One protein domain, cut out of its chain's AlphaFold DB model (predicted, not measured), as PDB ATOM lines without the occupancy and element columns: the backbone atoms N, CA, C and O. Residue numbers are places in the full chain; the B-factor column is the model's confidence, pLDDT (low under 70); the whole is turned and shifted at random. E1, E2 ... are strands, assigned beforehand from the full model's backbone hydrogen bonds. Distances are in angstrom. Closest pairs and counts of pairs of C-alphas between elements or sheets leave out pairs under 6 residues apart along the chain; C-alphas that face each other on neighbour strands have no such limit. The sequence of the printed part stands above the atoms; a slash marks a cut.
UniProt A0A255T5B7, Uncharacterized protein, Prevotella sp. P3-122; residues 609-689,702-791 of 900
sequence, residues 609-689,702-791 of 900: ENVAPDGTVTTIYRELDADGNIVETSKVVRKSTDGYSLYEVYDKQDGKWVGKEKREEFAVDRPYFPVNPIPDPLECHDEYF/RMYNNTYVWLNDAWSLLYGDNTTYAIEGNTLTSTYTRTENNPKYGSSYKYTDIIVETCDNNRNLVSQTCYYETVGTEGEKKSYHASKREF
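This is residues 609 to 689 and 702 to 791 of the 900 residues of an uncharacterized protein of Prevotella sp. P3-122 (UniProt A0A255T5B7). This is one long, twisted sheet, a single layer of eleven strands side by side from E1 to E11, with no named helix over either of its faces. The strands follow one another across the sheet in the order of the chain, each folding back beside the one before, and from the link after E5 a tail leaves the sheet, of which residues 680 to 689 stick out. The printed part has 171 residues with eleven named strands, E1 to E11 in order along the chain, all antiparallel, and its class is all strand. The whole is extended, with a radius of gyration of the C-alphas of 23.8 A, and elongated, with spans of 83 by 42 by 33 A.

The printed part begins with E1, residues 609 to 611, where C-alpha 609 is at (-16.071, 42.326, -58.816). E2 is residues 617 to 624, 23.2 A from first to last C-alpha. E3, residues 630 to 641, is 32.9 A long and bends by 60 degrees at residue 633. E4, residues 644 to 653, is 29.6 A long. E5, residues 656 to 669, is 39.1 A long and bends by 55 degrees at residue 660. After the cut comes E6, residues 702 to 711, 29.1 A long, with C-alpha 702 at (3.050, 46.189, -33.956). E7, residues 714 to 728, is the longest strand by residues; it is 39.8 A long and bends by 67 degrees at residue 718. E8, residues 731 to 742, is 36.5 A long; E9, residues 747 to 759, is 40.2 A long; E10, residues 765 to 778, is 40.1 A long. E11, residues 781 to 791, is 33.9 A long and ends with C-alpha 791 at (8.035, 54.763, -9.729).

E1 and E11 are the edge strands of the sheet, and the others are inner strands. E1 to E5 form a meander, each strand the antiparallel neighbour of the one before, and E6 to E11 form a second. In the hairpin of E1 and E2, N 610 and O 618 are 2.8 A apart, within hydrogen-bond range. The hairpin of E2 and E3 has N 619 and O 636 within range at 2.8 A, and that of E3 and E4 has N 637 and O 648 at 2.8 A. E4 and E5, a hairpin at 173 degrees between directions, have N 649 and O 661 at 2.8 A. E5 and E6 are antiparallel neighbours at 162 degrees, with N 664 and O 706 at 2.9 A. The pairing of E7 is staggered: its residues 714 to 719 pair with E6, where N 709 and O 716 are 2.8 A apart, and its residues 719 to 728 pair with E8, where N 722 and O 737 are 2.8 A apart. The hairpin of E8 and E9 has N 736 and O 753 at 2.8 A, and that of E9 and E10 has N 754 and O 771 at 2.8 A. In the hairpin of E10 and E11, at 176 degrees, N 774 and O 785 are 2.8 A apart. Among the pairs that are apart are E1 and E11, and E4 and E8.

The C-alphas of Asp 627 and Asp 686, the two farthest apart, are 83.8 A from each other. From edge to edge of the sheet the strands' lines turn by 43 degrees. Residues 690 to 701 are not printed, and C-alphas 689 and 702 are 30.0 A apart across this cut, which falls in the link from E5 to E6. The links that are printed whole are tight. Residues 670 to 689 hold no named element, and residues 680 to 689 stand free. The mean pLDDT of the printed part is 86.2, and 12 residues are under 70: residue 675, residues 677 to 679, residues 684 to 689 and residues 702 to 703.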
ATOM      1  N   GLU A 609     -16.864  41.488 -59.708       83.06
ATOM      2  CA  GLU A 609     -16.071  42.326 -58.816       83.06
ATOM      3  C   GLU A 609     -16.537  43.786 -58.881       83.06
ATOM      4  O   GLU A 609     -16.861  44.302 -59.949       83.06
ATOM      5  N   ASN A 610     -16.583  44.450 -57.730       82.75
ATOM      6  CA  ASN A 610     -16.847  45.877 -57.608       82.75
ATOM      7  C   ASN A 610     -15.756  46.512 -56.743       82.75
ATOM      8  O   ASN A 610     -15.481  46.024 -55.647       82.75
ATOM      9  N   VAL A 611     -15.153  47.592 -57.237       83.19
ATOM     10  CA  VAL A 611     -14.163  48.379 -56.498       83.19
ATOM     11  C   VAL A 611     -14.799  49.707 -56.105       83.19
ATOM     12  O   VAL A 611     -15.162  50.513 -56.964       83.19
ATOM     13  N   ALA A 612     -14.948  49.933 -54.806       82.06
ATOM     14  CA  ALA A 612     -15.430  51.193 -54.270       82.06
ATOM     15  C   ALA A 612     -14.340  52.285 -54.373       82.06
ATOM     16  O   ALA A 612     -13.148  51.968 -54.388       82.06
ATOM     17  N   PRO A 613     -14.707  53.584 -54.389       81.69
ATOM     18  CA  PRO A 613     -13.743  54.690 -54.486       81.69
ATOM     19  C   PRO A 613     -12.664  54.723 -53.393       81.69
ATOM     20  O   PRO A 613     -11.645  55.383 -53.564       81.69
ATOM     21  N   ASP A 614     -12.886  54.045 -52.267       80.00
ATOM     22  CA  ASP A 614     -11.955  53.964 -51.141       80.00
ATOM     23  C   ASP A 614     -10.981  52.770 -51.224       80.00
ATOM     24  O   ASP A 614     -10.278  52.488 -50.253       80.00
ATOM     25  N   GLY A 615     -10.963  52.056 -52.356       82.62
ATOM     26  CA  GLY A 615     -10.111  50.889 -52.600       82.62
ATOM     27  C   GLY A 615     -10.683  49.560 -52.100       82.62
ATOM     28  O   GLY A 615     -10.028  48.530 -52.251       82.62
ATOM     29  N   THR A 616     -11.888  49.543 -51.519       86.62
ATOM     30  CA  THR A 616     -12.542  48.293 -51.100       86.62
ATOM     31  C   THR A 616     -12.991  47.490 -52.315       86.62
ATOM     32  O   THR A 616     -13.737  47.988 -53.153       86.62
ATOM     33  N   VAL A 617     -12.598  46.221 -52.382       89.81
ATOM     34  CA  VAL A 617     -12.960  45.296 -53.455       89.81
ATOM     35  C   VAL A 617     -13.961  44.272 -52.932       89.81
ATOM     36  O   VAL A 617     -13.683  43.557 -51.973       89.81
ATOM     37  N   THR A 618     -15.126  44.181 -53.567       91.56
ATOM     38  CA  THR A 618     -16.142  43.157 -53.298       91.56
ATOM     39  C   THR A 618     -16.231  42.192 -54.473       91.56
ATOM     40  O   THR A 618     -16.581  42.608 -55.573       91.56
ATOM     41  N   THR A 619     -15.990  40.906 -54.235       90.00
ATOM     42  CA  THR A 619     -16.084  39.832 -55.232       90.00
ATOM     43  C   THR A 619     -17.246  38.906 -54.875       90.00
ATOM     44  O   THR A 619     -17.262  38.331 -53.791       90.00
ATOM     45  N   ILE A 620     -18.222  38.743 -55.768       91.88
ATOM     46  CA  ILE A 620     -19.327  37.782 -55.628       91.88
ATOM     47  C   ILE A 620     -19.058  36.607 -56.564       91.88
ATOM     48  O   ILE A 620     -19.029  36.776 -57.786       91.88
ATOM     49  N   TYR A 621     -18.894  35.424 -55.986       89.00
ATOM     50  CA  TYR A 621     -18.733  34.169 -56.704       89.00
ATOM     51  C   TYR A 621     -20.089  33.617 -57.129       89.00
ATOM     52  O   TYR A 621     -21.100  33.749 -56.429       89.00
ATOM     53  N   ARG A 622     -20.106  33.047 -58.332       89.62
ATOM     54  CA  ARG A 622     -21.310  32.627 -59.039       89.62
ATOM     55  C   ARG A 622     -21.049  31.305 -59.738       89.62
ATOM     56  O   ARG A 622     -19.933  31.062 -60.184       89.62
ATOM     57  N   GLU A 623     -22.088  30.498 -59.874       90.12
ATOM     58  CA  GLU A 623     -22.046  29.211 -60.567       90.12
ATOM     59  C   GLU A 623     -23.292  29.035 -61.441       90.12
ATOM     60  O   GLU A 623     -24.254  29.799 -61.333       90.12
ATOM     61  N   LEU A 624     -23.260  28.045 -62.337       89.62
ATOM     62  CA  LEU A 624     -24.432  27.620 -63.098       89.62
ATOM     63  C   LEU A 624     -25.102  26.450 -62.372       89.62
ATOM     64  O   LEU A 624     -24.442  25.459 -62.066       89.62
ATOM     65  N   ASP A 625     -26.404  26.554 -62.113       87.25
ATOM     66  CA  ASP A 625     -27.189  25.439 -61.584       87.25
ATOM     67  C   ASP A 625     -27.447  24.356 -62.655       87.25
ATOM     68  O   ASP A 625     -27.067  24.488 -63.823       87.25
ATOM     69  N   ALA A 626     -28.105  23.260 -62.261       84.69
ATOM     70  CA  ALA A 626     -28.414  22.141 -63.155       84.69
ATOM     71  C   ALA A 626     -29.321  22.525 -64.343       84.69
ATOM     72  O   ALA A 626     -29.300  21.847 -65.370       84.69
ATOM     73  N   ASP A 627     -30.084  23.611 -64.211       86.31
ATOM     74  CA  ASP A 627     -30.957  24.155 -65.251       86.31
ATOM     75  C   ASP A 627     -30.233  25.221 -66.109       86.31
ATOM     76  O   ASP A 627     -30.790  25.744 -67.078       86.31
ATOM     77  N   GLY A 628     -28.970  25.527 -65.793       81.38
ATOM     78  CA  GLY A 628     -28.128  26.485 -66.500       81.38
ATOM     79  C   GLY A 628     -28.379  27.952 -66.133       81.38
ATOM     80  O   GLY A 628     -27.961  28.833 -66.903       81.38
ATOM     81  N   ASN A 629     -29.045  28.221 -65.003       87.31
ATOM     82  CA  ASN A 629     -29.234  29.559 -64.438       87.31
ATOM     83  C   ASN A 629     -28.033  29.966 -63.579       87.31
ATOM     84  O   ASN A 629     -27.382  29.131 -62.960       87.31
ATOM     85  N   ILE A 630     -27.766  31.270 -63.506       87.50
ATOM     86  CA  ILE A 630     -26.705  31.814 -62.653       87.50
ATOM     87  C   ILE A 630     -27.208  31.895 -61.209       87.50
ATOM     88  O   ILE A 630     -28.224  32.543 -60.946       87.50
ATOM     89  N   VAL A 631     -26.457  31.312 -60.278       90.00
ATOM     90  CA  VAL A 631     -26.689  31.403 -58.832       90.00
ATOM     91  C   VAL A 631     -25.469  31.995 -58.129       90.00
ATOM     92  O   VAL A 631     -24.332  31.711 -58.494       90.00
ATOM     93  N   GLU A 632     -25.690  32.850 -57.131       91.88
ATOM     94  CA  GLU A 632     -24.622  33.404 -56.286       91.88
ATOM     95  C   GLU A 632     -24.310  32.438 -55.139       91.88
ATOM     96  O   GLU A 632     -25.232  31.998 -54.449       91.88
ATOM     97  N   THR A 633     -23.031  32.149 -54.898       91.69
ATOM     98  CA  THR A 633     -22.606  31.136 -53.915       91.69
ATOM     99  C   THR A 633     -21.884  31.746 -52.717       91.69
ATOM    100  O   THR A 633     -22.251  31.473 -51.574       91.69
ATOM    101  N   SER A 634     -20.910  32.627 -52.949       94.00
ATOM    102  CA  SER A 634     -20.154  33.299 -51.886       94.00
ATOM    103  C   SER A 634     -19.814  34.746 -52.248       94.00
ATOM    104  O   SER A 634     -19.925  35.174 -53.398       94.00
ATOM    105  N   LYS A 635     -19.434  35.534 -51.245       95.50
ATOM    106  CA  LYS A 635     -19.015  36.929 -51.396       95.50
ATOM    107  C   LYS A 635     -17.800  37.191 -50.516       95.50
ATOM    108  O   LYS A 635     -17.818  36.860 -49.334       95.50
ATOM    109  N   VAL A 636     -16.788  37.835 -51.080       96.50
ATOM    110  CA  VAL A 636     -15.570  38.261 -50.388       96.50
ATOM    111  C   VAL A 636     -15.455  39.778 -50.461       96.50
ATOM    112  O   VAL A 636     -15.676  40.359 -51.519       96.50
ATOM    113  N   VAL A 637     -15.113  40.420 -49.347       95.94
ATOM    114  CA  VAL A 637     -14.817  41.856 -49.266       95.94
ATOM    115  C   VAL A 637     -13.384  42.007 -48.776       95.94
ATOM    116  O   VAL A 637     -13.030  41.457 -47.737       95.94
ATOM    117  N   ARG A 638     -12.550  42.729 -49.525       95.38
ATOM    118  CA  ARG A 638     -11.141  42.958 -49.193       95.38
ATOM    119  C   ARG A 638     -10.777  44.430 -49.308       95.38
ATOM    120  O   ARG A 638     -11.220  45.111 -50.229       95.38
ATOM    121  N   LYS A 639      -9.927  44.908 -48.408       92.25
ATOM    122  CA  LYS A 639      -9.263  46.214 -48.507       92.25
ATOM    123  C   LYS A 639      -7.838  46.053 -48.009       92.25
ATOM    124  O   LYS A 639      -7.621  45.384 -47.007       92.25
ATOM    125  N   SER A 640      -6.879  46.633 -48.714       88.62
ATOM    126  CA  SER A 640      -5.479  46.631 -48.298       88.62
ATOM    127  C   SER A 640      -4.875  47.988 -48.624       88.62
ATOM    128  O   SER A 640      -4.935  48.440 -49.767       88.62
ATOM    129  N   THR A 641      -4.357  48.649 -47.599       84.94
ATOM    130  CA  THR A 641      -3.586  49.889 -47.680       84.94
ATOM    131  C   THR A 641      -2.350  49.757 -46.797       84.94
ATOM    132  O   THR A 641      -2.267  48.835 -45.983       84.94
ATOM    133  N   ASP A 642      -1.415  50.697 -46.905       73.56
ATOM    134  CA  ASP A 642      -0.272  50.773 -45.993       73.56
ATOM    135  C   ASP A 642      -0.794  50.927 -44.549       73.56
ATOM    136  O   ASP A 642      -1.420  51.931 -44.209       73.56
ATOM    137  N   GLY A 643      -0.630  49.886 -43.728       75.56
ATOM    138  CA  GLY A 643      -1.052  49.869 -42.324       75.56
ATOM    139  C   GLY A 643      -2.514  49.493 -42.038       75.56
ATOM    140  O   GLY A 643      -2.913  49.586 -40.880       75.56
ATOM    141  N   TYR A 644      -3.313  49.057 -43.023       85.94
ATOM    142  CA  TYR A 644      -4.659  48.509 -42.772       85.94
ATOM    143  C   TYR A 644      -5.033  47.392 -43.754       85.94
ATOM    144  O   TYR A 644      -4.918  47.552 -44.973       85.94
ATOM    145  N   SER A 645      -5.551  46.282 -43.230       90.31
ATOM    146  CA  SER A 645      -6.114  45.181 -44.007       90.31
ATOM    147  C   SER A 645      -7.512  44.808 -43.495       90.31
ATOM    148  O   SER A 645      -7.777  44.776 -42.297       90.31
ATOM    149  N   LEU A 646      -8.438  44.550 -44.420       93.81
ATOM    150  CA  LEU A 646      -9.777  44.022 -44.152       93.81
ATOM    151  C   LEU A 646      -9.992  42.795 -45.022       93.81
ATOM    152  O   LEU A 646      -9.735  42.834 -46.230       93.81
ATOM    153  N   TYR A 647     -10.543  41.747 -44.423       95.81
ATOM    154  CA  TYR A 647     -10.975  40.554 -45.132       95.81
ATOM    155  C   TYR A 647     -12.275  40.024 -44.527       95.81
ATOM    156  O   TYR A 647     -12.309  39.660 -43.353       95.81
ATOM    157  N   GLU A 648     -13.340  39.981 -45.326       97.19
ATOM    158  CA  GLU A 648     -14.647  39.433 -44.952       97.19
ATOM    159  C   GLU A 648     -15.095  38.376 -45.964       97.19
ATOM    160  O   GLU A 648     -15.000  38.579 -47.176       97.19
ATOM    161  N   VAL A 649     -15.656  37.273 -45.474       96.38
ATOM    162  CA  VAL A 649     -16.187  36.164 -46.269       96.38
ATOM    163  C   VAL A 649     -17.629  35.904 -45.870       96.38
ATOM    164  O   VAL A 649     -17.963  35.836 -44.685       96.38
ATOM    165  N   TYR A 650     -18.479  35.713 -46.870       96.94
ATOM    166  CA  TYR A 650     -19.891  35.406 -46.720       96.94
ATOM    167  C   TYR A 650     -20.284  34.235 -47.616       96.94
ATOM    168  O   TYR A 650     -19.906  34.206 -48.787       96.94
ATOM    169  N   ASP A 651     -21.139  33.355 -47.107       95.06
ATOM    170  CA  ASP A 651     -21.811  32.319 -47.891       95.06
ATOM    171  C   ASP A 651     -23.264  32.728 -48.163       95.06
ATOM    172  O   ASP A 651     -23.898  33.424 -47.358       95.06
ATOM    173  N   LYS A 652     -23.817  32.303 -49.301       93.50
ATOM    174  CA  LYS A 652     -25.240  32.477 -49.599       93.50
ATOM    175  C   LYS A 652     -26.030  31.301 -49.019       93.50
ATOM    176  O   LYS A 652     -25.902  30.176 -49.487       93.50
ATOM    177  N   GLN A 653     -26.875  31.555 -48.022       90.56
ATOM    178  CA  GLN A 653     -27.766  30.552 -47.423       90.56
ATOM    179  C   GLN A 653     -29.195  31.095 -47.405       90.56
ATOM    180  O   GLN A 653     -29.420  32.232 -46.991       90.56
ATOM    181  N   ASP A 654     -30.158  30.320 -47.913       87.25
ATOM    182  CA  ASP A 654     -31.575  30.709 -48.012       87.25
ATOM    183  C   ASP A 654     -31.798  32.109 -48.627       87.25
ATOM    184  O   ASP A 654     -32.641  32.897 -48.192       87.25
ATOM    185  N   GLY A 655     -30.994  32.452 -49.640       84.50
ATOM    186  CA  GLY A 655     -31.054  33.744 -50.332       84.50
ATOM    187  C   GLY A 655     -30.472  34.931 -49.551       84.50
ATOM    188  O   GLY A 655     -30.507  36.056 -50.055       84.50
ATOM    189  N   LYS A 656     -29.890  34.713 -48.366       90.12
ATOM    190  CA  LYS A 656     -29.225  35.737 -47.546       90.12
ATOM    191  C   LYS A 656     -27.715  35.520 -47.501       90.12
ATOM    192  O   LYS A 656     -27.233  34.397 -47.603       90.12
ATOM    193  N   TRP A 657     -26.966  36.609 -47.346       93.69
ATOM    194  CA  TRP A 657     -25.531  36.546 -47.077       93.69
ATOM    195  C   TRP A 657     -25.304  36.283 -45.587       93.69
ATOM    196  O   TRP A 657     -25.727  37.088 -44.759       93.69
ATOM    197  N   VAL A 658     -24.633  35.184 -45.264       95.25
ATOM    198  CA  VAL A 658     -24.273  34.783 -43.901       95.25
ATOM    199  C   VAL A 658     -22.760  34.902 -43.759       95.25
ATOM    200  O   VAL A 658     -22.023  34.323 -44.553       95.25
ATOM    201  N   GLY A 659     -22.294  35.692 -42.792       93.94
ATOM    202  CA  GLY A 659     -20.866  35.882 -42.544       93.94
ATOM    203  C   GLY A 659     -20.207  34.595 -42.052       93.94
ATOM    204  O   GLY A 659     -20.745  33.903 -41.190       93.94
ATOM    205  N   LYS A 660     -19.040  34.280 -42.608       94.06
ATOM    206  CA  LYS A 660     -18.243  33.094 -42.279       94.06
ATOM    207  C   LYS A 660     -16.954  33.456 -41.553       94.06
ATOM    208  O   LYS A 660     -16.653  32.888 -40.511       94.06
ATOM    209  N   GLU A 661     -16.223  34.421 -42.096       93.38
ATOM    210  CA  GLU A 661     -14.975  34.917 -41.531       93.38
ATOM    211  C   GLU A 661     -14.898  36.433 -41.699       93.38
ATOM    212  O   GLU A 661     -15.260  36.956 -42.753       93.38
ATOM    213  N   LYS A 662     -14.431  37.139 -40.669       94.94
ATOM    214  CA  LYS A 662     -14.023  38.534 -40.787       94.94
ATOM    215  C   LYS A 662     -12.814  38.803 -39.899       94.94
ATOM    216  O   LYS A 662     -12.842  38.494 -38.704       94.94
ATOM    217  N   ARG A 663     -11.797  39.429 -40.489       93.75
ATOM    218  CA  ARG A 663     -10.595  39.919 -39.812       93.75
ATOM    219  C   ARG A 663     -10.233  41.323 -40.287       93.75
ATOM    220  O   ARG A 663     -10.425  41.654 -41.459       93.75
ATOM    221  N   GLU A 664      -9.726  42.120 -39.362       93.75
ATOM    222  CA  GLU A 664      -9.153  43.437 -39.626       93.75
ATOM    223  C   GLU A 664      -7.773  43.497 -38.981       93.75
ATOM    224  O   GLU A 664      -7.627  43.121 -37.820       93.75
ATOM    225  N   GLU A 665      -6.781  43.971 -39.722       88.94
ATOM    226  CA  GLU A 665      -5.431  44.190 -39.211       88.94
ATOM    227  C   GLU A 665      -5.071  45.656 -39.396       88.94
ATOM    228  O   GLU A 665      -5.418  46.271 -40.409       88.94
ATOM    229  N   PHE A 666      -4.375  46.233 -38.426       84.19
ATOM    230  CA  PHE A 666      -3.924  47.614 -38.515       84.19
ATOM    231  C   PHE A 666      -2.599  47.813 -37.793       84.19
ATOM    232  O   PHE A 666      -2.307  47.168 -36.784       84.19
ATOM    233  N   ALA A 667      -1.796  48.719 -38.336       79.19
ATOM    234  CA  ALA A 667      -0.550  49.160 -37.739       79.19
ATOM    235  C   ALA A 667      -0.789  50.397 -36.866       79.19
ATOM    236  O   ALA A 667      -1.599  51.264 -37.205       79.19
ATOM    237  N   VAL A 668      -0.065  50.484 -35.751       71.38
ATOM    238  CA  VAL A 668      -0.004  51.697 -34.930       71.38
ATOM    239  C   VAL A 668       1.455  52.090 -34.757       71.38
ATOM    240  O   VAL A 668       2.213  51.382 -34.095       71.38
ATOM    241  N   ASP A 669       1.822  53.243 -35.309       72.31
ATOM    242  CA  ASP A 669       3.169  53.790 -35.179       72.31
ATOM    243  C   ASP A 669       3.405  54.280 -33.743       72.31
ATOM    244  O   ASP A 669       2.702  55.174 -33.249       72.31
ATOM    245  N   ARG A 670       4.414  53.723 -33.062       71.44
ATOM    246  CA  ARG A 670       4.888  54.277 -31.787       71.44
ATOM    247  C   ARG A 670       5.660  55.571 -32.070       71.44
ATOM    248  O   ARG A 670       6.616  55.548 -32.846       71.44
ATOM    249  N   PRO A 671       5.299  56.710 -31.454       74.31
ATOM    250  CA  PRO A 671       6.041  57.941 -31.664       74.31
ATOM    251  C   PRO A 671       7.434  57.837 -31.030       74.31
ATOM    252  O   PRO A 671       7.595  57.278 -29.946       74.31
ATOM    253  N   TYR A 672       8.439  58.415 -31.692       75.50
ATOM    254  CA  TYR A 672       9.800  58.464 -31.161       75.50
ATOM    255  C   TYR A 672       9.839  59.229 -29.830       75.50
ATOM    256  O   TYR A 672       9.499  60.415 -29.773       75.50
ATOM    257  N   PHE A 673      10.282  58.554 -28.770       71.88
ATOM    258  CA  PHE A 673      10.428  59.109 -27.428       71.88
ATOM    259  C   PHE A 673      11.822  58.757 -26.884       71.88
ATOM    260  O   PHE A 673      12.041  57.621 -26.477       71.88
ATOM    261  N   PRO A 674      12.784  59.696 -26.916       70.12
ATOM    262  CA  PRO A 674      14.147  59.424 -26.474       70.12
ATOM    263  C   PRO A 674      14.203  59.321 -24.947       70.12
ATOM    264  O   PRO A 674      13.964  60.314 -24.254       70.12
ATOM    265  N   VAL A 675      14.557  58.145 -24.437       68.25
ATOM    266  CA  VAL A 675      14.760  57.866 -23.013       68.25
ATOM    267  C   VAL A 675      16.024  57.025 -22.848       68.25
ATOM    268  O   VAL A 675      16.251  56.108 -23.629       68.25
ATOM    269  N   ASN A 676      16.867  57.367 -21.876       70.38
ATOM    270  CA  ASN A 676      18.016  56.542 -21.511       70.38
ATOM    271  C   ASN A 676      17.506  55.344 -20.692       70.38
ATOM    272  O   ASN A 676      16.645  55.558 -19.826       70.38
ATOM    273  N   PRO A 677      18.027  54.123 -20.903       60.94
ATOM    274  CA  PRO A 677      17.670  52.986 -20.066       60.94
ATOM    275  C   PRO A 677      18.019  53.270 -18.603       60.94
ATOM    276  O   PRO A 677      18.973  53.992 -18.297       60.94
ATOM    277  N   ILE A 678      17.210  52.732 -17.691       68.19
ATOM    278  CA  ILE A 678      17.440  52.877 -16.253       68.19
ATOM    279  C   ILE A 678      18.647  52.000 -15.901       68.19
ATOM    280  O   ILE A 678      18.547  50.783 -16.044       68.19
ATOM    281  N   PRO A 679      19.775  52.568 -15.444       63.12
ATOM    282  CA  PRO A 679      20.918  51.754 -15.058       63.12
ATOM    283  C   PRO A 679      20.603  51.029 -13.746       63.12
ATOM    284  O   PRO A 679      20.214  51.694 -12.784       63.12
ATOM    285  N   ASP A 680      20.807  49.710 -13.673       72.31
ATOM    286  CA  ASP A 680      20.855  49.002 -12.388       72.31
ATOM    287  C   ASP A 680      22.231  49.236 -11.735       72.31
ATOM    288  O   ASP A 680      23.253  48.782 -12.264       72.31
ATOM    289  N   PRO A 681      22.315  49.959 -10.597       77.94
ATOM    290  CA  PRO A 681      23.590  50.234  -9.945       77.94
ATOM    291  C   PRO A 681      24.240  49.005  -9.297       77.94
ATOM    292  O   PRO A 681      25.433  49.057  -8.995       77.94
ATOM    293  N   LEU A 682      23.462  47.953  -9.014       77.31
ATOM    294  CA  LEU A 682      23.933  46.708  -8.397       77.31
ATOM    295  C   LEU A 682      24.307  45.648  -9.432       77.31
ATOM    296  O   LEU A 682      24.877  44.623  -9.066       77.31
ATOM    297  N   GLU A 683      24.054  45.912 -10.708       71.94
ATOM    298  CA  GLU A 683      24.521  45.070 -11.793       71.94
ATOM    299  C   GLU A 683      26.015  45.306 -12.063       71.94
ATOM    300  O   GLU A 683      26.545  46.420 -11.998       71.94
ATOM    301  N   CYS A 684      26.731  44.216 -12.320       60.47
ATOM    302  CA  CYS A 684      28.178  44.222 -12.443       60.47
ATOM    303  C   CYS A 684      28.640  44.760 -13.810       60.47
ATOM    304  O   CYS A 684      28.841  44.009 -14.764       60.47
ATOM    305  N   HIS A 685      28.860  46.076 -13.889       58.53
ATOM    306  CA  HIS A 685      29.380  46.767 -15.080       58.53
ATOM    307  C   HIS A 685      30.916  46.703 -15.161       58.53
ATOM    308  O   HIS A 685      31.613  47.719 -15.069       58.53
ATOM    309  N   ASP A 686      31.466  45.496 -15.313       58.38
ATOM    310  CA  ASP A 686      32.924  45.263 -15.365       58.38
ATOM    311  C   ASP A 686      33.602  45.858 -16.606       58.38
ATOM    312  O   ASP A 686      34.815  46.073 -16.635       58.38
ATOM    313  N   GLU A 687      32.817  46.170 -17.634       54.03
ATOM    314  CA  GLU A 687      33.242  46.945 -18.786       54.03
ATOM    315  C   GLU A 687      32.238  48.078 -19.005       54.03
ATOM    316  O   GLU A 687      31.034  47.867 -18.994       54.03
ATOM    317  N   TYR A 688      32.720  49.298 -19.266       37.75
ATOM    318  CA  TYR A 688      31.891  50.441 -19.703       37.75
ATOM    319  C   TYR A 688      31.337  50.241 -21.133       37.75
ATOM    320  O   TYR A 688      31.198  51.194 -21.902       37.75
ATOM    321  N   PHE A 689      31.136  48.990 -21.529       28.45
ATOM    322  CA  PHE A 689      30.812  48.544 -22.865       28.45
ATOM    323  C   PHE A 689      29.758  47.447 -22.743       28.45
ATOM    324  O   PHE A 689      30.064  46.264 -22.821       28.45
ATOM    325  N   ARG A 702       3.851  47.230 -34.612       56.75
ATOM    326  CA  ARG A 702       3.050  46.189 -33.956       56.75
ATOM    327  C   ARG A 702       1.748  46.061 -34.746       56.75
ATOM    328  O   ARG A 702       0.963  47.007 -34.806       56.75
ATOM    329  N   MET A 703       1.555  44.923 -35.409       61.81
ATOM    330  CA  MET A 703       0.295  44.624 -36.089       61.81
ATOM    331  C   MET A 703      -0.723  44.151 -35.057       61.81
ATOM    332  O   MET A 703      -0.465  43.209 -34.309       61.81
ATOM    333  N   TYR A 704      -1.873  44.813 -35.016       77.44
ATOM    334  CA  TYR A 704      -2.992  44.429 -34.162       77.44
ATOM    335  C   TYR A 704      -4.079  43.776 -34.999       77.44
ATOM    336  O   TYR A 704      -4.329  44.195 -36.129       77.44
ATOM    337  N   ASN A 705      -4.732  42.771 -34.419       83.62
ATOM    338  CA  ASN A 705      -5.695  41.932 -35.117       83.62
ATOM    339  C   ASN A 705      -7.051  41.996 -34.421       83.62
ATOM    340  O   ASN A 705      -7.168  41.690 -33.236       83.62
ATOM    341  N   ASN A 706      -8.092  42.308 -35.183       90.94
ATOM    342  CA  ASN A 706      -9.472  42.159 -34.752       90.94
ATOM    343  C   ASN A 706     -10.103  40.980 -35.488       90.94
ATOM    344  O   ASN A 706     -10.030  40.883 -36.713       90.94
ATOM    345  N   THR A 707     -10.779  40.105 -34.748       92.44
ATOM    346  CA  THR A 707     -11.552  38.996 -35.314       92.44
ATOM    347  C   THR A 707     -13.005  39.084 -34.885       92.44
ATOM    348  O   THR A 707     -13.344  39.556 -33.795       92.44
ATOM    349  N   TYR A 708     -13.888  38.641 -35.774       92.38
ATOM    350  CA  TYR A 708     -15.325  38.792 -35.612       92.38
ATOM    351  C   TYR A 708     -16.032  37.459 -35.833       92.38
ATOM    352  O   TYR A 708     -15.579  36.598 -36.583       92.38
ATOM    353  N   VAL A 709     -17.194  37.318 -35.205       90.62
ATOM    354  CA  VAL A 709     -18.104  36.187 -35.376       90.62
ATOM    355  C   VAL A 709     -19.452  36.682 -35.888       90.62
ATOM    356  O   VAL A 709     -19.919  37.758 -35.509       90.62
ATOM    357  N   TRP A 710     -20.084  35.907 -36.767       90.62
ATOM    358  CA  TRP A 710     -21.407  36.232 -37.292       90.62
ATOM    359  C   TRP A 710     -22.504  35.748 -36.341       90.62
ATOM    360  O   TRP A 710     -22.664  34.546 -36.129       90.62
ATOM    361  N   LEU A 711     -23.267  36.674 -35.757       87.31
ATOM    362  CA  LEU A 711     -24.348  36.389 -34.811       87.31
ATOM    363  C   LEU A 711     -25.517  37.345 -35.035       87.31
ATOM    364  O   LEU A 711     -25.316  38.540 -35.227       87.31
ATOM    365  N   ASN A 712     -26.749  36.831 -34.955       86.81
ATOM    366  CA  ASN A 712     -27.975  37.625 -35.110       86.81
ATOM    367  C   ASN A 712     -27.971  38.510 -36.377       86.81
ATOM    368  O   ASN A 712     -28.316  39.687 -36.313       86.81
ATOM    369  N   ASP A 713     -27.559  37.936 -37.514       87.19
ATOM    370  CA  ASP A 713     -27.444  38.620 -38.811       87.19
ATOM    371  C   ASP A 713     -26.466  39.821 -38.829       87.19
ATOM    372  O   ASP A 713     -26.611  40.730 -39.649       87.19
ATOM    373  N   ALA A 714     -25.452  39.832 -37.951       90.12
ATOM    374  CA  ALA A 714     -24.417  40.866 -37.909       90.12
ATOM    375  C   ALA A 714     -23.041  40.346 -37.440       90.12
ATOM    376  O   ALA A 714     -22.934  39.371 -36.697       90.12
ATOM    377  N   TRP A 715     -21.970  41.045 -37.832       91.88
ATOM    378  CA  TRP A 715     -20.633  40.832 -37.270       91.88
ATOM    379  C   TRP A 715     -20.564  41.354 -35.833       91.88
ATOM    380  O   TRP A 715     -20.892  42.509 -35.569       91.88
ATOM    381  N   SER A 716     -20.100  40.513 -34.914       90.25
ATOM    382  CA  SER A 716     -19.809  40.861 -33.521       90.25
ATOM    383  C   SER A 716     -18.322  40.650 -33.245       90.25
ATOM    384  O   SER A 716     -17.775  39.625 -33.644       90.25
ATOM    385  N   LEU A 717     -17.666  41.605 -32.578       90.50
ATOM    386  CA  LEU A 717     -16.247  41.502 -32.215       90.50
ATOM    387  C   LEU A 717     -16.043  40.320 -31.259       90.50
ATOM    388  O   LEU A 717     -16.657  40.295 -30.191       90.50
ATOM    389  N   LEU A 718     -15.192  39.370 -31.638       90.44
ATOM    390  CA  LEU A 718     -14.781  38.241 -30.803       90.44
ATOM    391  C   LEU A 718     -13.516  38.599 -30.018       90.44
ATOM    392  O   LEU A 718     -13.442  38.388 -28.813       90.44
ATOM    393  N   TYR A 719     -12.548  39.182 -30.709       90.81
ATOM    394  CA  TYR A 719     -11.266  39.589 -30.158       90.81
ATOM    395  C   TYR A 719     -10.861  40.892 -30.829       90.81
ATOM    396  O   TYR A 719     -10.985  40.997 -32.051       90.81
ATOM    397  N   GLY A 720     -10.382  41.863 -30.063       91.81
ATOM    398  CA  GLY A 720      -9.785  43.050 -30.649       91.81
ATOM    399  C   GLY A 720      -8.827  43.756 -29.717       91.81
ATOM    400  O   GLY A 720      -9.117  43.936 -28.533       91.81
ATOM    401  N   ASP A 721      -7.718  44.188 -30.294       88.81
ATOM    402  CA  ASP A 721      -6.696  44.971 -29.621       88.81
ATOM    403  C   ASP A 721      -6.805  46.430 -30.062       88.81
ATOM    404  O   ASP A 721      -7.426  46.748 -31.071       88.81
ATOM    405  N   ASN A 722      -6.240  47.354 -29.300       87.00
ATOM    406  CA  ASN A 722      -6.106  48.748 -29.698       87.00
ATOM    407  C   ASN A 722      -5.005  49.395 -28.865       87.00
ATOM    408  O   ASN A 722      -4.925  49.153 -27.663       87.00
ATOM    409  N   THR A 723      -4.181  50.231 -29.490       87.19
ATOM    410  CA  THR A 723      -3.133  50.989 -28.798       87.19
ATOM    411  C   THR A 723      -3.178  52.446 -29.205       87.19
ATOM    412  O   THR A 723      -3.407  52.771 -30.366       87.19
ATOM    413  N   THR A 724      -2.949  53.332 -28.244       89.94
ATOM    414  CA  THR A 724      -2.854  54.775 -28.470       89.94
ATOM    415  C   THR A 724      -1.651  55.344 -27.735       89.94
ATOM    416  O   THR A 724      -1.284  54.861 -26.663       89.94
ATOM    417  N   TYR A 725      -1.063  56.387 -28.314       86.88
ATOM    418  CA  TYR A 725       0.074  57.099 -27.748       86.88
ATOM    419  C   TYR A 725      -0.246  58.590 -27.637       86.88
ATOM    420  O   TYR A 725      -0.850  59.171 -28.539       86.88
ATOM    421  N   ALA A 726       0.193  59.219 -26.551       92.50
ATOM    422  CA  ALA A 726       0.121  60.663 -26.361       92.50
ATOM    423  C   ALA A 726       1.456  61.183 -25.821       92.50
ATOM    424  O   ALA A 726       2.000  60.622 -24.871       92.50
ATOM    425  N   ILE A 727       1.977  62.256 -26.423       89.44
ATOM    426  CA  ILE A 727       3.197  62.931 -25.966       89.44
ATOM    427  C   ILE A 727       2.840  64.333 -25.491       89.44
ATOM    428  O   ILE A 727       2.327  65.150 -26.256       89.44
ATOM    429  N   GLU A 728       3.186  64.625 -24.242       92.88
ATOM    430  CA  GLU A 728       3.044  65.941 -23.632       92.88
ATOM    431  C   GLU A 728       4.402  66.384 -23.071       92.88
ATOM    432  O   GLU A 728       4.796  66.050 -21.956       92.88
ATOM    433  N   GLY A 729       5.166  67.130 -23.877       89.12
ATOM    434  CA  GLY A 729       6.506  67.584 -23.499       89.12
ATOM    435  C   GLY A 729       7.490  66.420 -23.345       89.12
ATOM    436  O   GLY A 729       7.865  65.799 -24.334       89.12
ATOM    437  N   ASN A 730       7.916  66.153 -22.108       90.75
ATOM    438  CA  ASN A 730       8.838  65.066 -21.762       90.75
ATOM    439  C   ASN A 730       8.118  63.808 -21.243       90.75
ATOM    440  O   ASN A 730       8.775  62.925 -20.693       90.75
ATOM    441  N   THR A 731       6.794  63.735 -21.399       93.62
ATOM    442  CA  THR A 731       5.973  62.615 -20.939       93.62
ATOM    443  C   THR A 731       5.367  61.861 -22.121       93.62
ATOM    444  O   THR A 731       4.708  62.474 -22.963       93.62
ATOM    445  N   LEU A 732       5.555  60.541 -22.164       89.62
ATOM    446  CA  LEU A 732       4.875  59.614 -23.069       89.62
ATOM    447  C   LEU A 732       3.816  58.835 -22.284       89.62
ATOM    448  O   LEU A 732       4.123  58.214 -21.273       89.62
ATOM    449  N   THR A 733       2.579  58.838 -22.773       94.69
ATOM    450  CA  THR A 733       1.512  57.943 -22.312       94.69
ATOM    451  C   THR A 733       1.224  56.918 -23.400       94.69
ATOM    452  O   THR A 733       0.834  57.291 -24.506       94.69
ATOM    453  N   SER A 734       1.377  55.639 -23.076       90.81
ATOM    454  CA  SER A 734       0.977  54.503 -23.907       90.81
ATOM    455  C   SER A 734      -0.254  53.855 -23.287       90.81
ATOM    456  O   SER A 734      -0.261  53.568 -22.094       90.81
ATOM    457  N   THR A 735      -1.312  53.641 -24.063       94.19
ATOM    458  CA  THR A 735      -2.528  52.956 -23.605       94.19
ATOM    459  C   THR A 735      -2.848  51.815 -24.550       94.19
ATOM    460  O   THR A 735      -3.174  52.064 -25.710       94.19
ATOM    461  N   TYR A 736      -2.778  50.587 -24.048       90.94
ATOM    462  CA  TYR A 736      -3.203  49.375 -24.734       90.94
ATOM    463  C   TYR A 736      -4.527  48.893 -24.143       90.94
ATOM    464  O   TYR A 736      -4.752  48.930 -22.935       90.94
ATOM    465  N   THR A 737      -5.432  48.456 -25.006       92.31
ATOM    466  CA  THR A 737      -6.702  47.859 -24.613       92.31
ATOM    467  C   THR A 737      -6.944  46.602 -25.419       92.31
ATOM    468  O   THR A 737      -6.873  46.657 -26.645       92.31
ATOM    469  N   ARG A 738      -7.323  45.517 -24.751       91.81
ATOM    470  CA  ARG A 738      -7.751  44.266 -25.384       91.81
ATOM    471  C   ARG A 738      -9.161  43.929 -24.950       91.81
ATOM    472  O   ARG A 738      -9.498  44.017 -23.772       91.81
ATOM    473  N   THR A 739      -9.996  43.565 -25.910       92.88
ATOM    474  CA  THR A 739     -11.371  43.126 -25.677       92.88
ATOM    475  C   THR A 739     -11.520  41.697 -26.157       92.88
ATOM    476  O   THR A 739     -11.265  41.398 -27.320       92.88
ATOM    477  N   GLU A 740     -11.999  40.831 -25.276       92.44
ATOM    478  CA  GLU A 740     -12.353  39.457 -25.594       92.44
ATOM    479  C   GLU A 740     -13.821  39.238 -25.292       92.44
ATOM    480  O   GLU A 740     -14.274  39.408 -24.165       92.44
ATOM    481  N   ASN A 741     -14.574  38.820 -26.295       90.00
ATOM    482  CA  ASN A 741     -15.958  38.435 -26.131       90.00
ATOM    483  C   ASN A 741     -16.096  36.981 -26.542       90.00
ATOM    484  O   ASN A 741     -15.676  36.587 -27.626       90.00
ATOM    485  N   ASN A 742     -16.778  36.193 -25.721       85.12
ATOM    486  CA  ASN A 742     -17.223  34.869 -26.111       85.12
ATOM    487  C   ASN A 742     -18.751  34.802 -26.051       85.12
ATOM    488  O   ASN A 742     -19.337  34.423 -25.029       85.12
ATOM    489  N   PRO A 743     -19.433  35.144 -27.158       75.81
ATOM    490  CA  PRO A 743     -20.890  35.199 -27.189       75.81
ATOM    491  C   PRO A 743     -21.556  33.847 -26.909       75.81
ATOM    492  O   PRO A 743     -22.685  33.810 -26.431       75.81
ATOM    493  N   LYS A 744     -20.857  32.733 -27.170       72.81
ATOM    494  CA  LYS A 744     -21.352  31.375 -26.905       72.81
ATOM    495  C   LYS A 744     -21.553  31.111 -25.411       72.81
ATOM    496  O   LYS A 744     -22.487  30.399 -25.049       72.81
ATOM    497  N   TYR A 745     -20.691  31.669 -24.563       76.19
ATOM    498  CA  TYR A 745     -20.749  31.506 -23.105       76.19
ATOM    499  C   TYR A 745     -21.261  32.764 -22.387       76.19
ATOM    500  O   TYR A 745     -21.388  32.758 -21.166       76.19
ATOM    501  N   GLY A 746     -21.588  33.826 -23.133       81.06
ATOM    502  CA  GLY A 746     -22.024  35.101 -22.568       81.06
ATOM    503  C   GLY A 746     -20.946  35.758 -21.708       81.06
ATOM    504  O   GLY A 746     -21.283  36.344 -20.678       81.06
ATOM    505  N   SER A 747     -19.673  35.613 -22.092       88.19
ATOM    506  CA  SER A 747     -18.550  36.241 -21.398       88.19
ATOM    507  C   SER A 747     -17.951  37.401 -22.189       88.19
ATOM    508  O   SER A 747     -17.935  37.391 -23.424       88.19
ATOM    509  N   SER A 748     -17.491  38.420 -21.469       91.94
ATOM    510  CA  SER A 748     -16.801  39.587 -22.020       91.94
ATOM    511  C   SER A 748     -15.755  40.069 -21.029       91.94
ATOM    512  O   SER A 748     -16.075  40.294 -19.861       91.94
ATOM    513  N   TYR A 749     -14.529  40.226 -21.509       93.12
ATOM    514  CA  TYR A 749     -13.388  40.746 -20.776       93.12
ATOM    515  C   TYR A 749     -12.808  41.951 -21.506       93.12
ATOM    516  O   TYR A 749     -12.666  41.952 -22.730       93.12
ATOM    517  N   LYS A 750     -12.455  42.975 -20.735       94.44
ATOM    518  CA  LYS A 750     -11.690  44.126 -21.194       94.44
ATOM    519  C   LYS A 750     -10.450  44.265 -20.326       94.44
ATOM    520  O   LYS A 750     -10.571  44.404 -19.112       94.44
ATOM    521  N   TYR A 751      -9.299  44.283 -20.977       93.75
ATOM    522  CA  TYR A 751      -7.990  44.529 -20.395       93.75
ATOM    523  C   TYR A 751      -7.538  45.924 -20.814       93.75
ATOM    524  O   TYR A 751      -7.726  46.307 -21.971       93.75
ATOM    525  N   THR A 752      -6.993  46.694 -19.881       94.69
ATOM    526  CA  THR A 752      -6.448  48.030 -20.126       94.69
ATOM    527  C   THR A 752      -5.087  48.128 -19.456       94.69
ATOM    528  O   THR A 752      -5.000  47.981 -18.243       94.69
ATOM    529  N   ASP A 753      -4.060  48.422 -20.242       93.81
ATOM    530  CA  ASP A 753      -2.698  48.694 -19.794       93.81
ATOM    531  C   ASP A 753      -2.365  50.153 -20.109       93.81
ATOM    532  O   ASP A 753      -2.510  50.598 -21.249       93.81
ATOM    533  N   ILE A 754      -1.925  50.918 -19.113       93.75
ATOM    534  CA  ILE A 754      -1.477  52.303 -19.284       93.75
ATOM    535  C   ILE A 754      -0.073  52.431 -18.708       93.75
ATOM    536  O   ILE A 754       0.135  52.203 -17.518       93.75
ATOM    537  N   ILE A 755       0.872  52.843 -19.546       92.88
ATOM    538  CA  ILE A 755       2.244  53.154 -19.147       92.88
ATOM    539  C   ILE A 755       2.472  54.645 -19.368       92.88
ATOM    540  O   ILE A 755       2.284  55.145 -20.477       92.88
ATOM    541  N   VAL A 756       2.867  55.359 -18.317       93.62
ATOM    542  CA  VAL A 756       3.221  56.782 -18.378       93.62
ATOM    543  C   VAL A 756       4.680  56.942 -17.988       93.62
ATOM    544  O   VAL A 756       5.044  56.637 -16.858       93.62
ATOM    545  N   GLU A 757       5.500  57.452 -18.897       91.00
ATOM    546  CA  GLU A 757       6.941  57.638 -18.719       91.00
ATOM    547  C   GLU A 757       7.272  59.118 -18.814       91.00
ATOM    548  O   GLU A 757       6.851  59.782 -19.754       91.00
ATOM    549  N   THR A 758       8.019  59.657 -17.852       93.94
ATOM    550  CA  THR A 758       8.472  61.055 -17.882       93.94
ATOM    551  C   THR A 758       9.979  61.124 -17.732       93.94
ATOM    552  O   THR A 758      10.535  60.497 -16.831       93.94
ATOM    553  N   CYS A 759      10.627  61.916 -18.587       88.94
ATOM    554  CA  CYS A 759      12.072  62.121 -18.567       88.94
ATOM    555  C   CYS A 759      12.485  63.542 -18.151       88.94
ATOM    556  O   CYS A 759      11.735  64.516 -18.283       88.94
ATOM    557  N   ASP A 760      13.712  63.670 -17.654       86.81
ATOM    558  CA  ASP A 760      14.359  64.966 -17.456       86.81
ATOM    559  C   ASP A 760      14.948  65.528 -18.770       86.81
ATOM    560  O   ASP A 760      14.782  64.986 -19.865       86.81
ATOM    561  N   ASN A 761      15.658  66.655 -18.678       84.44
ATOM    562  CA  ASN A 761      16.306  67.279 -19.838       84.44
ATOM    563  C   ASN A 761      17.493  66.475 -20.395       84.44
ATOM    564  O   ASN A 761      17.901  66.724 -21.529       84.44
ATOM    565  N   ASN A 762      18.047  65.542 -19.618       79.38
ATOM    566  CA  ASN A 762      19.134  64.651 -20.021       79.38
ATOM    567  C   ASN A 762      18.611  63.314 -20.567       79.38
ATOM    568  O   ASN A 762      19.418  62.465 -20.934       79.38
ATOM    569  N   ARG A 763      17.281  63.168 -20.675       82.56
ATOM    570  CA  ARG A 763      16.563  61.961 -21.108       82.56
ATOM    571  C   ARG A 763      16.601  60.808 -20.108       82.56
ATOM    572  O   ARG A 763      16.184  59.714 -20.462       82.56
ATOM    573  N   ASN A 764      16.995  61.041 -18.859       79.75
ATOM    574  CA  ASN A 764      16.849  60.013 -17.830       79.75
ATOM    575  C   ASN A 764      15.377  59.883 -17.438       79.75
ATOM    576  O   ASN A 764      14.686  60.897 -17.288       79.75
ATOM    577  N   LEU A 765      14.902  58.655 -17.238       85.56
ATOM    578  CA  LEU A 765      13.556  58.407 -16.730       85.56
ATOM    579  C   LEU A 765      13.469  58.869 -15.270       85.56
ATOM    580  O   LEU A 765      14.217  58.374 -14.436       85.56
ATOM    581  N   VAL A 766      12.573  59.810 -14.958       92.44
ATOM    582  CA  VAL A 766      12.375  60.356 -13.596       92.44
ATOM    583  C   VAL A 766      11.107  59.847 -12.925       92.44
ATOM    584  O   VAL A 766      11.021  59.835 -11.698       92.44
ATOM    585  N   SER A 767      10.129  59.386 -13.704       94.62
ATOM    586  CA  SER A 767       8.962  58.688 -13.172       94.62
ATOM    587  C   SER A 767       8.361  57.745 -14.200       94.62
ATOM    588  O   SER A 767       8.281  58.095 -15.382       94.62
ATOM    589  N   GLN A 768       7.854  56.613 -13.725       93.25
ATOM    590  CA  GLN A 768       7.066  55.676 -14.516       93.25
ATOM    591  C   GLN A 768       5.795  55.313 -13.752       93.25
ATOM    592  O   GLN A 768       5.827  55.107 -12.546       93.25
ATOM    593  N   THR A 769       4.657  55.253 -14.428       95.62
ATOM    594  CA  THR A 769       3.423  54.699 -13.862       95.62
ATOM    595  C   THR A 769       2.947  53.567 -14.747       95.62
ATOM    596  O   THR A 769       2.681  53.799 -15.921       95.62
ATOM    597  N   CYS A 770       2.800  52.378 -14.172       93.38
ATOM    598  CA  CYS A 770       2.219  51.213 -14.825       93.38
ATOM    599  C   CYS A 770       0.854  50.952 -14.194       93.38
ATOM    600  O   CYS A 770       0.764  50.704 -12.993       93.38
ATOM    601  N   TYR A 771      -0.210  51.041 -14.977       95.38
ATOM    602  CA  TYR A 771      -1.575  50.770 -14.546       95.38
ATOM    603  C   TYR A 771      -2.158  49.640 -15.382       95.38
ATOM    604  O   TYR A 771      -2.078  49.679 -16.606       95.38
ATOM    605  N   TYR A 772      -2.772  48.676 -14.712       94.50
ATOM    606  CA  TYR A 772      -3.460  47.548 -15.319       94.50
ATOM    607  C   TYR A 772      -4.884  47.471 -14.781       94.50
ATOM    608  O   TYR A 772      -5.108  47.602 -13.579       94.50
ATOM    609  N   GLU A 773      -5.854  47.230 -15.656       96.12
ATOM    610  CA  GLU A 773      -7.247  46.994 -15.290       96.12
ATOM    611  C   GLU A 773      -7.832  45.845 -16.108       96.12
ATOM    612  O   GLU A 773      -7.733  45.815 -17.332       96.12
ATOM    613  N   THR A 774      -8.512  44.927 -15.427       94.94
ATOM    614  CA  THR A 774      -9.355  43.893 -16.019       94.94
ATOM    615  C   THR A 774     -10.782  44.042 -15.522       94.94
ATOM    616  O   THR A 774     -11.057  43.947 -14.324       94.94
ATOM    617  N   VAL A 775     -11.715  44.191 -16.457       94.06
ATOM    618  CA  VAL A 775     -13.153  44.164 -16.183       94.06
ATOM    619  C   VAL A 775     -13.759  42.999 -16.944       94.06
ATOM    620  O   VAL A 775     -13.669  42.940 -18.168       94.06
ATOM    621  N   GLY A 776     -14.367  42.063 -16.220       91.81
ATOM    622  CA  GLY A 776     -14.904  40.830 -16.781       91.81
ATOM    623  C   GLY A 776     -16.360  40.593 -16.410       91.81
ATOM    624  O   GLY A 776     -16.834  40.981 -15.338       91.81
ATOM    625  N   THR A 777     -17.072  39.917 -17.301       89.44
ATOM    626  CA  THR A 777     -18.403  39.368 -17.054       89.44
ATOM    627  C   THR A 777     -18.480  37.939 -17.572       89.44
ATOM    628  O   THR A 777     -18.013  37.657 -18.670       89.44
ATOM    629  N   GLU A 778     -19.090  37.045 -16.796       87.38
ATOM    630  CA  GLU A 778     -19.460  35.687 -17.213       87.38
ATOM    631  C   GLU A 778     -20.902  35.419 -16.768       87.38
ATOM    632  O   GLU A 778     -21.177  35.150 -15.591       87.38
ATOM    633  N   GLY A 779     -21.857  35.550 -17.694       82.19
ATOM    634  CA  GLY A 779     -23.277  35.543 -17.341       82.19
ATOM    635  C   GLY A 779     -23.627  36.703 -16.398       82.19
ATOM    636  O   GLY A 779     -23.486  37.866 -16.763       82.19
ATOM    637  N   GLU A 780     -24.090  36.403 -15.179       80.75
ATOM    638  CA  GLU A 780     -24.397  37.423 -14.155       80.75
ATOM    639  C   GLU A 780     -23.198  37.787 -13.261       80.75
ATOM    640  O   GLU A 780     -23.262  38.764 -12.509       80.75
ATOM    641  N   LYS A 781     -22.103  37.015 -13.310       85.88
ATOM    642  CA  LYS A 781     -20.919  37.269 -12.482       85.88
ATOM    643  C   LYS A 781     -20.105  38.411 -13.073       85.88
ATOM    644  O   LYS A 781     -19.873  38.442 -14.278       85.88
ATOM    645  N   LYS A 782     -19.642  39.314 -12.211       87.81
ATOM    646  CA  LYS A 782     -18.719  40.398 -12.557       87.81
ATOM    647  C   LYS A 782     -17.395  40.171 -11.841       87.81
ATOM    648  O   LYS A 782     -17.410  39.851 -10.653       87.81
ATOM    649  N   SER A 783     -16.289  40.361 -12.543       90.50
ATOM    650  CA  SER A 783     -14.943  40.398 -11.975       90.50
ATOM    651  C   SER A 783     -14.314  41.756 -12.258       90.50
ATOM    652  O   SER A 783     -14.523  42.337 -13.325       90.50
ATOM    653  N   TYR A 784     -13.562  42.264 -11.290       93.31
ATOM    654  CA  TYR A 784     -12.819  43.507 -11.399       93.31
ATOM    655  C   TYR A 784     -11.465  43.300 -10.741       93.31
ATOM    656  O   TYR A 784     -11.413  42.806  -9.621       93.31
ATOM    657  N   HIS A 785     -10.405  43.680 -11.432       93.81
ATOM    658  CA  HIS A 785      -9.072  43.757 -10.863       93.81
ATOM    659  C   HIS A 785      -8.385  44.972 -11.466       93.81
ATOM    660  O   HIS A 785      -8.336  45.096 -12.687       93.81
ATOM    661  N   ALA A 786      -7.843  45.850 -10.636       95.38
ATOM    662  CA  ALA A 786      -6.953  46.905 -11.078       95.38
ATOM    663  C   ALA A 786      -5.707  46.937 -10.204       95.38
ATOM    664  O   ALA A 786      -5.790  46.810  -8.980       95.38
ATOM    665  N   SER A 787      -4.559  47.158 -10.826       94.62
ATOM    666  CA  SER A 787      -3.294  47.371 -10.144       94.62
ATOM    667  C   SER A 787      -2.596  48.597 -10.715       94.62
ATOM    668  O   SER A 787      -2.776  48.978 -11.872       94.62
ATOM    669  N   LYS A 788      -1.840  49.280  -9.865       96.12
ATOM    670  CA  LYS A 788      -1.048  50.441 -10.256       96.12
ATOM    671  C   LYS A 788       0.282  50.385  -9.534       96.12
ATOM    672  O   LYS A 788       0.302  50.192  -8.323       96.12
ATOM    673  N   ARG A 789       1.366  50.615 -10.260       95.69
ATOM    674  CA  ARG A 789       2.705  50.806  -9.715       95.69
ATOM    675  C   ARG A 789       3.223  52.164 -10.154       95.69
ATOM    676  O   ARG A 789       3.222  52.469 -11.343       95.69
ATOM    677  N   GLU A 790       3.624  52.985  -9.197       96.31
ATOM    678  CA  GLU A 790       4.247  54.286  -9.452       96.31
ATOM    679  C   GLU A 790       5.711  54.218  -9.057       96.31
ATOM    680  O   GLU A 790       6.004  53.812  -7.939       96.31
ATOM    681  N   PHE A 791       6.601  54.641  -9.946       94.50
ATOM    682  CA  PHE A 791       8.035  54.763  -9.729       94.50
ATOM    683  C   PHE A 791       8.465  56.228  -9.793       94.50
ATOM    684  O   PHE A 791       7.992  56.986 -10.645       94.50
TER     685      PHE A 791